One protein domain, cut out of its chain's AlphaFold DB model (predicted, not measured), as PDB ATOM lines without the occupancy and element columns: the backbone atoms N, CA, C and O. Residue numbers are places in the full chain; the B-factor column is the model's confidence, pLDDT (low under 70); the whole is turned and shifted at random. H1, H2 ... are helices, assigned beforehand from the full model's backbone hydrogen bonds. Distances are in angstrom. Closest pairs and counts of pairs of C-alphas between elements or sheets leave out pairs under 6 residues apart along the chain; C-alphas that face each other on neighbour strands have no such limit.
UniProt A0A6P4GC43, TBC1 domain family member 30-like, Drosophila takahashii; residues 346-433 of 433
ATOM      1  N   GLY A 346     111.098 206.206 138.227       91.69
ATOM      2  CA  GLY A 346     109.803 205.728 138.721       91.69
ATOM      3  C   GLY A 346     109.067 206.784 139.552       91.69
ATOM      4  O   GLY A 346     107.885 207.038 139.330       91.69
ATOM      5  N   LEU A 347     109.781 207.470 140.448       92.31
ATOM      6  CA  LEU A 347     109.219 208.572 141.228       92.31
ATOM      7  C   LEU A 347     108.851 209.752 140.324       92.31
ATOM      8  O   LEU A 347     107.765 210.304 140.457       92.31
ATOM      9  N   GLN A 348     109.717 210.137 139.383       90.75
ATOM     10  CA  GLN A 348     109.436 211.244 138.461       90.75
ATOM     11  C   GLN A 348     108.181 210.983 137.613       90.75
ATOM     12  O   GLN A 348     107.394 211.906 137.396       90.75
ATOM     13  N   ALA A 349     107.955 209.733 137.193       92.12
ATOM     14  CA  ALA A 349     106.730 209.332 136.510       92.12
ATOM     15  C   ALA A 349     105.491 209.541 137.399       92.12
ATOM     16  O   ALA A 349     104.552 210.221 136.978       92.12
ATOM     17  N   ASP A 350     105.517 209.062 138.647       93.69
ATOM     18  CA  ASP A 350     104.435 209.286 139.620       93.69
ATOM     19  C   ASP A 350     104.193 210.781 139.880       93.69
ATOM     20  O   ASP A 350     103.048 211.230 139.934       93.69
ATOM     21  N   MET A 351     105.256 211.587 139.975       92.50
ATOM     22  CA  MET A 351     105.150 213.044 140.130       92.50
ATOM     23  C   MET A 351     104.511 213.715 138.905       92.50
ATOM     24  O   MET A 351     103.801 214.716 139.050       92.50
ATOM     25  N   GLY A 352     104.757 213.192 137.701       91.19
ATOM     26  CA  GLY A 352     104.098 213.610 136.464       91.19
ATOM     27  C   GLY A 352     102.603 213.293 136.484       91.19
ATOM     28  O   GLY A 352     101.782 214.205 136.363       91.19
ATOM     29  N   VAL A 353     102.253 212.031 136.746       93.06
ATOM     30  CA  VAL A 353     100.859 211.562 136.859       93.06
ATOM     31  C   VAL A 353     100.102 212.346 137.933       93.06
ATOM     32  O   VAL A 353      98.973 212.791 137.717       93.06
ATOM     33  N   PHE A 354     100.725 212.586 139.089       93.81
ATOM     34  CA  PHE A 354     100.098 213.328 140.178       93.81
ATOM     35  C   PHE A 354      99.755 214.772 139.787       93.81
ATOM     36  O   PHE A 354      98.709 215.297 140.175       93.81
ATOM     37  N   ARG A 355     100.597 215.417 138.974       90.81
ATOM     38  CA  ARG A 355     100.349 216.778 138.479       90.81
ATOM     39  C   ARG A 355      99.105 216.841 137.600       90.81
ATOM     40  O   ARG A 355      98.297 217.756 137.757       90.81
ATOM     41  N   GLU A 356      98.930 215.864 136.715       91.31
ATOM     42  CA  GLU A 356      97.733 215.752 135.877       91.31
ATOM     43  C   GLU A 356      96.483 215.449 136.712       91.31
ATOM     44  O   GLU A 356      95.423 216.049 136.495       91.31
ATOM     45  N   LEU A 357      96.608 214.587 137.729       92.25
ATOM     46  CA  LEU A 357      95.528 214.312 138.679       92.25
ATOM     47  C   LEU A 357      95.100 215.575 139.431       92.25
ATOM     48  O   LEU A 357      93.902 215.841 139.525       92.25
ATOM     49  N   MET A 358      96.047 216.386 139.908       92.25
ATOM     50  CA  MET A 358      95.758 217.671 140.553       92.25
ATOM     51  C   MET A 358      95.002 218.614 139.614       92.25
ATOM     52  O   MET A 358      93.983 219.180 140.004       92.25
ATOM     53  N   GLN A 359      95.446 218.747 138.361       92.12
ATOM     54  CA  GLN A 359      94.776 219.598 137.369       92.12
ATOM     55  C   GLN A 359      93.356 219.118 137.044       92.12
ATOM     56  O   GLN A 359      92.454 219.936 136.872       92.12
ATOM     57  N   THR A 360      93.147 217.804 136.989       93.56
ATOM     58  CA  THR A 360      91.865 217.205 136.595       93.56
ATOM     59  C   THR A 360      90.864 217.155 137.749       93.56
ATOM     60  O   THR A 360      89.668 217.371 137.556       93.56
ATOM     61  N   ARG A 361      91.327 216.835 138.963       93.62
ATOM     62  CA  ARG A 361      90.469 216.547 140.121       93.62
ATOM     63  C   ARG A 361      90.332 217.733 141.070       93.62
ATOM     64  O   ARG A 361      89.260 217.886 141.645       93.62
ATOM     65  N   LEU A 362      91.363 218.574 141.185       93.38
ATOM     66  CA  LEU A 362      91.402 219.764 142.048       93.38
ATOM     67  C   LEU A 362      91.823 221.017 141.242       93.38
ATOM     68  O   LEU A 362      92.805 221.686 141.575       93.38
ATOM     69  N   PRO A 363      91.100 221.372 140.157       94.00
ATOM     70  CA  PRO A 363      91.531 222.404 139.210       94.00
ATOM     71  C   PRO A 363      91.674 223.800 139.829       94.00
ATOM     72  O   PRO A 363      92.471 224.607 139.348       94.00
ATOM     73  N   ARG A 364      90.898 224.125 140.873       93.38
ATOM     74  CA  ARG A 364      90.980 225.428 141.555       93.38
ATOM     75  C   ARG A 364      92.273 225.536 142.357       93.38
ATOM     76  O   ARG A 364      93.010 226.504 142.164       93.38
ATOM     77  N   LEU A 365      92.569 224.526 143.173       90.50
ATOM     78  CA  LEU A 365      93.819 224.420 143.917       90.50
ATOM     79  C   LEU A 365      95.037 224.364 142.984       90.50
ATOM     80  O   LEU A 365      95.986 225.119 143.179       90.50
ATOM     81  N   ALA A 366      94.992 223.563 141.916       90.31
ATOM     82  CA  ALA A 366      96.076 223.489 140.935       90.31
ATOM     83  C   ALA A 366      96.386 224.864 140.310       90.31
ATOM     84  O   ALA A 366      97.541 225.287 140.281       90.31
ATOM     85  N   LYS A 367      95.354 225.613 139.890       90.25
ATOM     86  CA  LYS A 367      95.510 226.992 139.388       90.25
ATOM     87  C   LYS A 367      95.998 227.963 140.459       90.25
ATOM     88  O   LYS A 367      96.648 228.955 140.140       90.25
ATOM     89  N   HIS A 368      95.641 227.751 141.724       90.31
ATOM     90  CA  HIS A 368      96.142 228.572 142.821       90.31
ATOM     91  C   HIS A 368      97.644 228.354 143.039       90.31
ATOM     92  O   HIS A 368      98.382 229.334 143.041       90.31
ATOM     93  N   LEU A 369      98.096 227.099 143.107       87.62
ATOM     94  CA  LEU A 369      99.516 226.753 143.226       87.62
ATOM     95  C   LEU A 369     100.333 227.279 142.038       87.62
ATOM     96  O   LEU A 369     101.391 227.861 142.240       87.62
ATOM     97  N   GLN A 370      99.816 227.166 140.811       86.75
ATOM     98  CA  GLN A 370     100.466 227.742 139.624       86.75
ATOM     99  C   GLN A 370     100.612 229.267 139.715       86.75
ATOM    100  O   GLN A 370     101.655 229.806 139.364       86.75
ATOM    101  N   ARG A 371      99.591 229.975 140.216       87.69
ATOM    102  CA  ARG A 371      99.675 231.430 140.426       87.69
ATOM    103  C   ARG A 371     100.702 231.806 141.491       87.69
ATOM    104  O   ARG A 371     101.378 232.810 141.317       87.69
ATOM    105  N   LEU A 372     100.803 231.024 142.569       86.94
ATOM    106  CA  LEU A 372     101.793 231.244 143.628       86.94
ATOM    107  C   LEU A 372     103.224 230.992 143.152       86.94
ATOM    108  O   LEU A 372     104.130 231.683 143.596       86.94
ATOM    109  N   GLN A 373     103.419 230.032 142.246       83.31
ATOM    110  CA  GLN A 373     104.731 229.747 141.668       83.31
ATOM    111  C   GLN A 373     105.241 230.878 140.759       83.31
ATOM    112  O   GLN A 373     106.446 231.059 140.623       83.31
ATOM    113  N   GLY A 374     104.334 231.670 140.175       74.62
ATOM    114  CA  GLY A 374     104.682 232.794 139.306       74.62
ATOM    115  C   GLY A 374     105.055 232.380 137.871       74.62
ATOM    116  O   GLY A 374     104.832 231.234 137.471       74.62
ATOM    117  N   PRO A 375     105.554 233.324 137.047       66.06
ATOM    118  CA  PRO A 375     105.962 233.061 135.667       66.06
ATOM    119  C   PRO A 375     107.081 232.013 135.576       66.06
ATOM    120  O   PRO A 375     108.003 231.997 136.385       66.06
ATOM    121  N   VAL A 376     107.030 231.180 134.532       61.22
ATOM    122  CA  VAL A 376     107.925 230.029 134.260       61.22
ATOM    123  C   VAL A 376     109.384 230.440 133.954       61.22
ATOM    124  O   VAL A 376     110.210 229.611 133.589       61.22
ATOM    125  N   GLU A 377     109.740 231.715 134.121       55.69
ATOM    126  CA  GLU A 377     111.094 232.230 133.868       55.69
ATOM    127  C   GLU A 377     112.135 231.663 134.855       55.69
ATOM    128  O   GLU A 377     113.320 231.609 134.540       55.69
ATOM    129  N   ASN A 378     111.686 231.103 135.984       52.12
ATOM    130  CA  ASN A 378     112.512 230.358 136.937       52.12
ATOM    131  C   ASN A 378     112.457 228.840 136.678       52.12
ATOM    132  O   ASN A 378     112.139 228.057 137.572       52.12
ATOM    133  N   ALA A 379     112.776 228.406 135.455       55.31
ATOM    134  CA  ALA A 379     112.708 227.005 135.005       55.31
ATOM    135  C   ALA A 379     113.546 225.990 135.823       55.31
ATOM    136  O   ALA A 379     113.494 224.791 135.555       55.31
ATOM    137  N   PHE A 380     114.319 226.453 136.809       61.19
ATOM    138  CA  PHE A 380     115.120 225.617 137.697       61.19
ATOM    139  C   PHE A 380     114.364 225.152 138.954       61.19
ATOM    140  O   PHE A 380     114.782 224.185 139.589       61.19
ATOM    141  N   GLU A 381     113.263 225.813 139.334       66.06
ATOM    142  CA  GLU A 381     112.529 225.474 140.556       66.06
ATOM    143  C   GLU A 381     111.450 224.410 140.280       66.06
ATOM    144  O   GLU A 381     110.625 224.579 139.371       66.06
ATOM    145  N   PRO A 382     111.415 223.296 141.039       72.31
ATOM    146  CA  PRO A 382     110.395 222.280 140.847       72.31
ATOM    147  C   PRO A 382     108.997 222.867 141.099       72.31
ATOM    148  O   PRO A 382     108.831 223.781 141.906       72.31
ATOM    149  N   PRO A 383     107.947 222.335 140.450       79.44
ATOM    150  CA  PRO A 383     106.573 222.738 140.723       79.44
ATOM    151  C   PRO A 383     106.258 222.752 142.223       79.44
ATOM    152  O   PRO A 383     106.618 221.796 142.908       79.44
ATOM    153  N   LEU A 384     105.538 223.757 142.737       81.50
ATOM    154  CA  LEU A 384     105.237 223.859 144.179       81.50
ATOM    155  C   LEU A 384     104.571 222.590 144.735       81.50
ATOM    156  O   LEU A 384     104.842 222.168 145.855       81.50
ATOM    157  N   THR A 385     103.747 221.919 143.927       82.19
ATOM    158  CA  THR A 385     103.155 220.616 144.268       82.19
ATOM    159  C   THR A 385     104.212 219.549 144.574       82.19
ATOM    160  O   THR A 385     104.002 218.704 145.449       82.19
ATOM    161  N   ASN A 386     105.348 219.577 143.874       84.31
ATOM    162  CA  ASN A 386     106.413 218.595 144.030       84.31
ATOM    163  C   ASN A 386     107.175 218.762 145.342       84.31
ATOM    164  O   ASN A 386     107.559 217.753 145.925       84.31
ATOM    165  N   VAL A 387     107.341 220.002 145.815       81.62
ATOM    166  CA  VAL A 387     108.075 220.319 147.052       81.62
ATOM    167  C   VAL A 387     107.518 219.532 148.241       81.62
ATOM    168  O   VAL A 387     108.275 218.987 149.039       81.62
ATOM    169  N   PHE A 388     106.192 219.405 148.325       82.06
ATOM    170  CA  PHE A 388     105.535 218.642 149.388       82.06
ATOM    171  C   PHE A 388     105.400 217.156 149.043       82.06
ATOM    172  O   PHE A 388     105.706 216.283 149.857       82.06
ATOM    173  N   THR A 389     104.944 216.856 147.826       87.81
ATOM    174  CA  THR A 389     104.492 215.503 147.472       87.81
ATOM    175  C   THR A 389     105.656 214.524 147.283       87.81
ATOM    176  O   THR A 389     105.511 213.344 147.591       87.81
ATOM    177  N   MET A 390     106.834 214.998 146.862       89.38
ATOM    178  CA  MET A 390     108.012 214.140 146.687       89.38
ATOM    179  C   MET A 390     108.415 213.469 148.007       89.38
ATOM    180  O   MET A 390     108.607 212.256 148.061       89.38
ATOM    181  N   GLN A 391     108.464 214.245 149.095       88.69
ATOM    182  CA  GLN A 391     108.776 213.720 150.424       88.69
ATOM    183  C   GLN A 391     107.706 212.735 150.911       88.69
ATOM    184  O   GLN A 391     108.032 211.724 151.540       88.69
ATOM    185  N   TRP A 392     106.429 213.007 150.620       92.19
ATOM    186  CA  TRP A 392     105.329 212.111 150.979       92.19
ATOM    187  C   TRP A 392     105.456 210.751 150.301       92.19
ATOM    188  O   TRP A 392     105.232 209.738 150.954       92.19
ATOM    189  N   PHE A 393     105.846 210.716 149.029       93.69
ATOM    190  CA  PHE A 393     106.025 209.472 148.286       93.69
ATOM    191  C   PHE A 393     107.263 208.699 148.737       93.69
ATOM    192  O   PHE A 393     107.159 207.511 149.029       93.69
ATOM    193  N   LEU A 394     108.401 209.377 148.913       90.81
ATOM    194  CA  LEU A 394     109.641 208.736 149.364       90.81
ATOM    195  C   LEU A 394     109.541 208.110 150.753       90.81
ATOM    196  O   LEU A 394     110.142 207.072 151.016       90.81
ATOM    197  N   THR A 395     108.770 208.733 151.640       91.38
ATOM    198  CA  THR A 395     108.554 208.222 152.999       91.38
ATOM    199  C   THR A 395     107.220 207.513 153.170       91.38
ATOM    200  O   THR A 395     106.866 207.164 154.293       91.38
ATOM    201  N   MET A 396     106.457 207.335 152.087       93.62
ATOM    202  CA  MET A 396     105.102 206.777 152.099       93.62
ATOM    203  C   MET A 396     104.252 207.323 153.258       93.62
ATOM    204  O   MET A 396     103.605 206.581 153.999       93.62
ATOM    205  N   PHE A 397     104.281 208.649 153.409       93.00
ATOM    206  CA  PHE A 397     103.556 209.450 154.398       93.00
ATOM    207  C   PHE A 397     103.960 209.272 155.873       93.00
ATOM    208  O   PHE A 397     103.360 209.918 156.738       93.00
ATOM    209  N   CYS A 398     104.992 208.480 156.190       90.00
ATOM    210  CA  CYS A 398     105.450 208.262 157.569       90.00
ATOM    211  C   CYS A 398     105.801 209.557 158.313       90.00
ATOM    212  O   CYS A 398     105.697 209.608 159.535       90.00
ATOM    213  N   THR A 399     106.228 210.600 157.599       85.56
ATOM    214  CA  THR A 399     106.680 211.853 158.215       85.56
ATOM    215  C   THR A 399     105.591 212.915 158.337       85.56
ATOM    216  O   THR A 399     105.855 213.966 158.913       85.56
ATOM    217  N   CYS A 400     104.397 212.702 157.772       86.12
ATOM    218  CA  CYS A 400     103.341 213.722 157.742       86.12
ATOM    219  C   CYS A 400     101.977 213.251 158.259       86.12
ATOM    220  O   CYS A 400     101.147 214.096 158.590       86.12
ATOM    221  N   LEU A 401     101.732 211.939 158.359       88.81
ATOM    222  CA  LEU A 401     100.473 211.397 158.868       88.81
ATOM    223  C   LEU A 401     100.634 210.721 160.236       88.81
ATOM    224  O   LEU A 401     101.685 210.150 160.526       88.81
ATOM    225  N   PRO A 402      99.574 210.706 161.070       89.62
ATOM    226  CA  PRO A 402      99.544 209.884 162.273       89.62
ATOM    227  C   PRO A 402      99.746 208.400 161.944       89.62
ATOM    228  O   PRO A 402      99.222 207.905 160.945       89.62
ATOM    229  N   MET A 403     100.426 207.667 162.830       87.69
ATOM    230  CA  MET A 403     100.792 206.260 162.616       87.69
ATOM    231  C   MET A 403      99.603 205.362 162.237       87.69
ATOM    232  O   MET A 403      99.708 204.534 161.338       87.69
ATOM    233  N   SER A 404      98.442 205.554 162.869       88.19
ATOM    234  CA  SER A 404      97.220 204.804 162.546       88.19
ATOM    235  C   SER A 404      96.765 205.003 161.096       88.19
ATOM    236  O   SER A 404      96.228 204.081 160.491       88.19
ATOM    237  N   CYS A 405      96.979 206.192 160.528       90.69
ATOM    238  CA  CYS A 405      96.677 206.482 159.128       90.69
ATOM    239  C   CYS A 405      97.731 205.868 158.205       90.69
ATOM    240  O   CYS A 405      97.366 205.238 157.216       90.69
ATOM    241  N   VAL A 406      99.014 205.996 158.559       93.44
ATOM    242  CA  VAL A 406     100.129 205.417 157.793       93.44
ATOM    243  C   VAL A 406      99.945 203.910 157.636       93.44
ATOM    244  O   VAL A 406      99.960 203.413 156.516       93.44
ATOM    245  N   LEU A 407      99.656 203.191 158.726       93.19
ATOM    246  CA  LEU A 407      99.436 201.742 158.690       93.19
ATOM    247  C   LEU A 407      98.304 201.335 157.738       93.19
ATOM    248  O   LEU A 407      98.426 200.339 157.036       93.19
ATOM    249  N   ARG A 408      97.224 202.121 157.663       92.56
ATOM    250  CA  ARG A 408      96.108 201.851 156.741       92.56
ATOM    251  C   ARG A 408      96.467 202.117 155.287       92.56
ATOM    252  O   ARG A 408      96.052 201.363 154.414       92.56
ATOM    253  N   VAL A 409      97.219 203.186 155.030       94.31
ATOM    254  CA  VAL A 409      97.746 203.470 153.690       94.31
ATOM    255  C   VAL A 409      98.663 202.329 153.260       94.31
ATOM    256  O   VAL A 409      98.510 201.820 152.159       94.31
ATOM    257  N   TRP A 410      99.548 201.872 154.143       96.75
ATOM    258  CA  TRP A 410     100.506 200.808 153.857       96.75
ATOM    259  C   TRP A 410      99.855 199.443 153.653       96.75
ATOM    260  O   TRP A 410     100.248 198.729 152.735       96.75
ATOM    261  N   ASP A 411      98.821 199.107 154.433       94.19
ATOM    262  CA  ASP A 411      98.007 197.910 154.189       94.19
ATOM    263  C   ASP A 411      97.498 197.900 152.737       94.19
ATOM    264  O   ASP A 411      97.632 196.906 152.029       94.19
ATOM    265  N   LEU A 412      96.963 199.027 152.259       94.62
ATOM    266  CA  LEU A 412      96.457 199.149 150.891       94.62
ATOM    267  C   LEU A 412      97.577 199.195 149.846       94.62
ATOM    268  O   LEU A 412      97.434 198.565 148.806       94.62
ATOM    269  N   VAL A 413      98.684 199.890 150.113       96.44
ATOM    270  CA  VAL A 413      99.843 199.964 149.205       96.44
ATOM    271  C   VAL A 413     100.412 198.571 148.949       96.44
ATOM    272  O   VAL A 413     100.612 198.196 147.798       96.44
ATOM    273  N   LEU A 414     100.596 197.766 149.997       96.38
ATOM    274  CA  LEU A 414     101.118 196.407 149.868       96.38
ATOM    275  C   LEU A 414     100.138 195.469 149.147       96.38
ATOM    276  O   LEU A 414     100.567 194.571 148.438       96.38
ATOM    277  N   ILE A 415      98.823 195.645 149.307       92.50
ATOM    278  CA  ILE A 415      97.830 194.737 148.706       92.50
ATOM    279  C   ILE A 415      97.422 195.153 147.275       92.50
ATOM    280  O   ILE A 415      97.119 194.299 146.431       92.50
ATOM    281  N   GLU A 416      97.302 196.454 147.011       91.38
ATOM    282  CA  GLU A 416      96.768 197.013 145.760       91.38
ATOM    283  C   GLU A 416      97.855 197.562 144.834       91.38
ATOM    284  O   GLU A 416      97.688 197.449 143.619       91.38
ATOM    285  N   GLY A 417      98.956 198.080 145.384       93.44
ATOM    286  CA  GLY A 417     100.061 198.674 144.636       93.44
ATOM    287  C   GLY A 417     100.332 200.141 144.987       93.44
ATOM    288  O   GLY A 417      99.656 200.762 145.811       93.44
ATOM    289  N   SER A 418     101.347 200.712 144.333       93.88
ATOM    290  CA  SER A 418     101.838 202.070 144.598       93.88
ATOM    291  C   SER A 418     100.865 203.195 144.222       93.88
ATOM    292  O   SER A 418     100.983 204.299 144.750       93.88
ATOM    293  N   ASP A 419      99.860 202.949 143.375       93.62
ATOM    294  CA  ASP A 419      98.894 203.976 142.953       93.62
ATOM    295  C   ASP A 419      98.030 204.497 144.119       93.62
ATOM    296  O   ASP A 419      97.500 205.613 144.078       93.62
ATOM    297  N   VAL A 420      97.940 203.730 145.208       95.75
ATOM    298  CA  VAL A 420      97.357 204.163 146.483       95.75
ATOM    299  C   VAL A 420      98.065 205.408 147.033       95.75
ATOM    300  O   VAL A 420      97.398 206.258 147.632       95.75
ATOM    301  N   LEU A 421      99.371 205.579 146.794       95.75
ATOM    302  CA  LEU A 421     100.112 206.777 147.204       95.75
ATOM    303  C   LEU A 421      99.564 208.026 146.502       95.75
ATOM    304  O   LEU A 421      99.273 209.027 147.163       95.75
ATOM    305  N   LEU A 422      99.320 207.940 145.190       94.31
ATOM    306  CA  LEU A 422      98.740 209.022 144.386       94.31
ATOM    307  C   LEU A 422      97.337 209.394 144.886       94.31
ATOM    308  O   LEU A 422      97.025 210.571 145.077       94.31
ATOM    309  N   ARG A 423      96.489 208.388 145.142       94.19
ATOM    310  CA  ARG A 423      95.127 208.594 145.668       94.19
ATOM    311  C   ARG A 423      95.152 209.234 147.055       94.19
ATOM    312  O   ARG A 423      94.365 210.138 147.321       94.19
ATOM    313  N   THR A 424      96.065 208.791 147.920       94.56
ATOM    314  CA  THR A 424      96.233 209.326 149.277       94.56
ATOM    315  C   THR A 424      96.661 210.787 149.232       94.56
ATOM    316  O   THR A 424      96.008 211.624 149.851       94.56
ATOM    317  N   ALA A 425      97.685 211.121 148.441       93.38
ATOM    318  CA  ALA A 425      98.112 212.505 148.264       93.38
ATOM    319  C   ALA A 425      96.977 213.386 147.728       93.38
ATOM    320  O   ALA A 425      96.780 214.491 148.227       93.38
ATOM    321  N   LEU A 426      96.180 212.891 146.774       91.69
ATOM    322  CA  LEU A 426      95.050 213.644 146.230       91.69
ATOM    323  C   LEU A 426      93.991 213.941 147.301       91.69
ATOM    324  O   LEU A 426      93.479 215.058 147.363       91.69
ATOM    325  N   VAL A 427      93.681 212.964 148.159       92.12
ATOM    326  CA  VAL A 427      92.765 213.166 149.289       92.12
ATOM    327  C   VAL A 427      93.332 214.196 150.262       92.12
ATOM    328  O   VAL A 427      92.606 215.110 150.642       92.12
ATOM    329  N   LEU A 428      94.616 214.111 150.623       89.75
ATOM    330  CA  LEU A 428      95.246 215.091 151.515       89.75
ATOM    331  C   LEU A 428      95.171 216.506 150.947       89.75
ATOM    332  O   LEU A 428      94.730 217.411 151.645       89.75
ATOM    333  N   TRP A 429      95.513 216.692 149.674       88.12
ATOM    334  CA  TRP A 429      95.382 217.993 149.021       88.12
ATOM    335  C   TRP A 429      93.930 218.480 148.965       88.12
ATOM    336  O   TRP A 429      93.695 219.662 149.175       88.12
ATOM    337  N   SER A 430      92.954 217.591 148.754       88.62
ATOM    338  CA  SER A 430      91.531 217.965 148.765       88.62
ATOM    339  C   SER A 430      91.009 218.380 150.142       88.62
ATOM    340  O   SER A 430      90.045 219.128 150.223       88.62
ATOM    341  N   LEU A 431      91.629 217.898 151.224       85.44
ATOM    342  CA  LEU A 431      91.303 218.313 152.592       85.44
ATOM    343  C   LEU A 431      91.934 219.664 152.958       85.44
ATOM    344  O   LEU A 431      91.538 220.261 153.956       85.44
ATOM    345  N   LEU A 432      92.933 220.103 152.187       77.12
ATOM    346  CA  LEU A 432      93.635 221.376 152.350       77.12
ATOM    347  C   LEU A 432      93.116 222.473 151.400       77.12
ATOM    348  O   LEU A 432      93.534 223.621 151.540       77.12
ATOM    349  N   GLU A 433      92.259 222.119 150.433       69.88
ATOM    350  CA  GLU A 433      91.476 223.062 149.613       69.88
ATOM    351  C   GLU A 433      90.352 223.697 150.440       69.88
ATOM    352  O   GLU A 433      90.145 224.925 150.277       69.88
TER     353      GLU A 433
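This is residues 346 to 433 of the 433 residues of the protein "TBC1 domain family member 30-like" of Drosophila takahashii (UniProt A0A6P4GC43). Three helices crossing at steep angles, H1, H3 and H5, make the core, with H2 at one end of the long axis and H4 at the other, where H4 and H5 form a helical hairpin. The loop of residues 374 to 380 sticks out at the H2 end. The printed part has 88 residues with five named helices, H1 to H5 in chain order, and no named strand: all helix. It is compact, with a radius of gyration of the C-alphas of 13.5 A, yet elongated, spanning 41 by 26 by 22 A.

H1, residues 346 to 361, touches H2, residues 363 to 373, only at the corner, closest at C-alphas Gln 359 and Ala 366, 5.4 A. H1 touches H3, residues 384 to 394, closest at C-alphas Met 351 and Asn 386, 6.9 A, at a steep tilt of 51 degrees, opposite ways. H2 and H3 touch about perpendicular, 73 degrees, closest at C-alphas Gln 373 and Leu 384, 6.4 A. H5, residues 419 to 432, touches H1 with residues 422 to 426 alone, closest at C-alphas Phe 354 and Leu 422, 6.2 A. H3 and H5 only just touch, with 3 pairs of C-alphas within 8 A, closest Phe 393 and Leu 421, 6.6 A. H4, residues 403 to 416, touches H5, closest at C-alphas Val 413 and Val 420, 5.6 A; H4 and H3 are apart. Every O i to N i+4 pair is within hydrogen-bond range in H1, H2 and H5, against 5 of 7 in H3 and 9 of 10 in H4.

H1 begins at C-alpha 346 (109.803, 205.728, 138.721) and measures 22.2 A, H2 15.3 A, H3 16.6 A, H4 19.6 A and H5 20.5 A, ending at C-alpha 432 (93.635, 221.376, 152.350).

The C-alphas farthest apart, Glu 377 and Ile 415, are 42.4 A apart. The printed part has no cut and no long link. Residues 375 to 381 and 433 have pLDDT under 70.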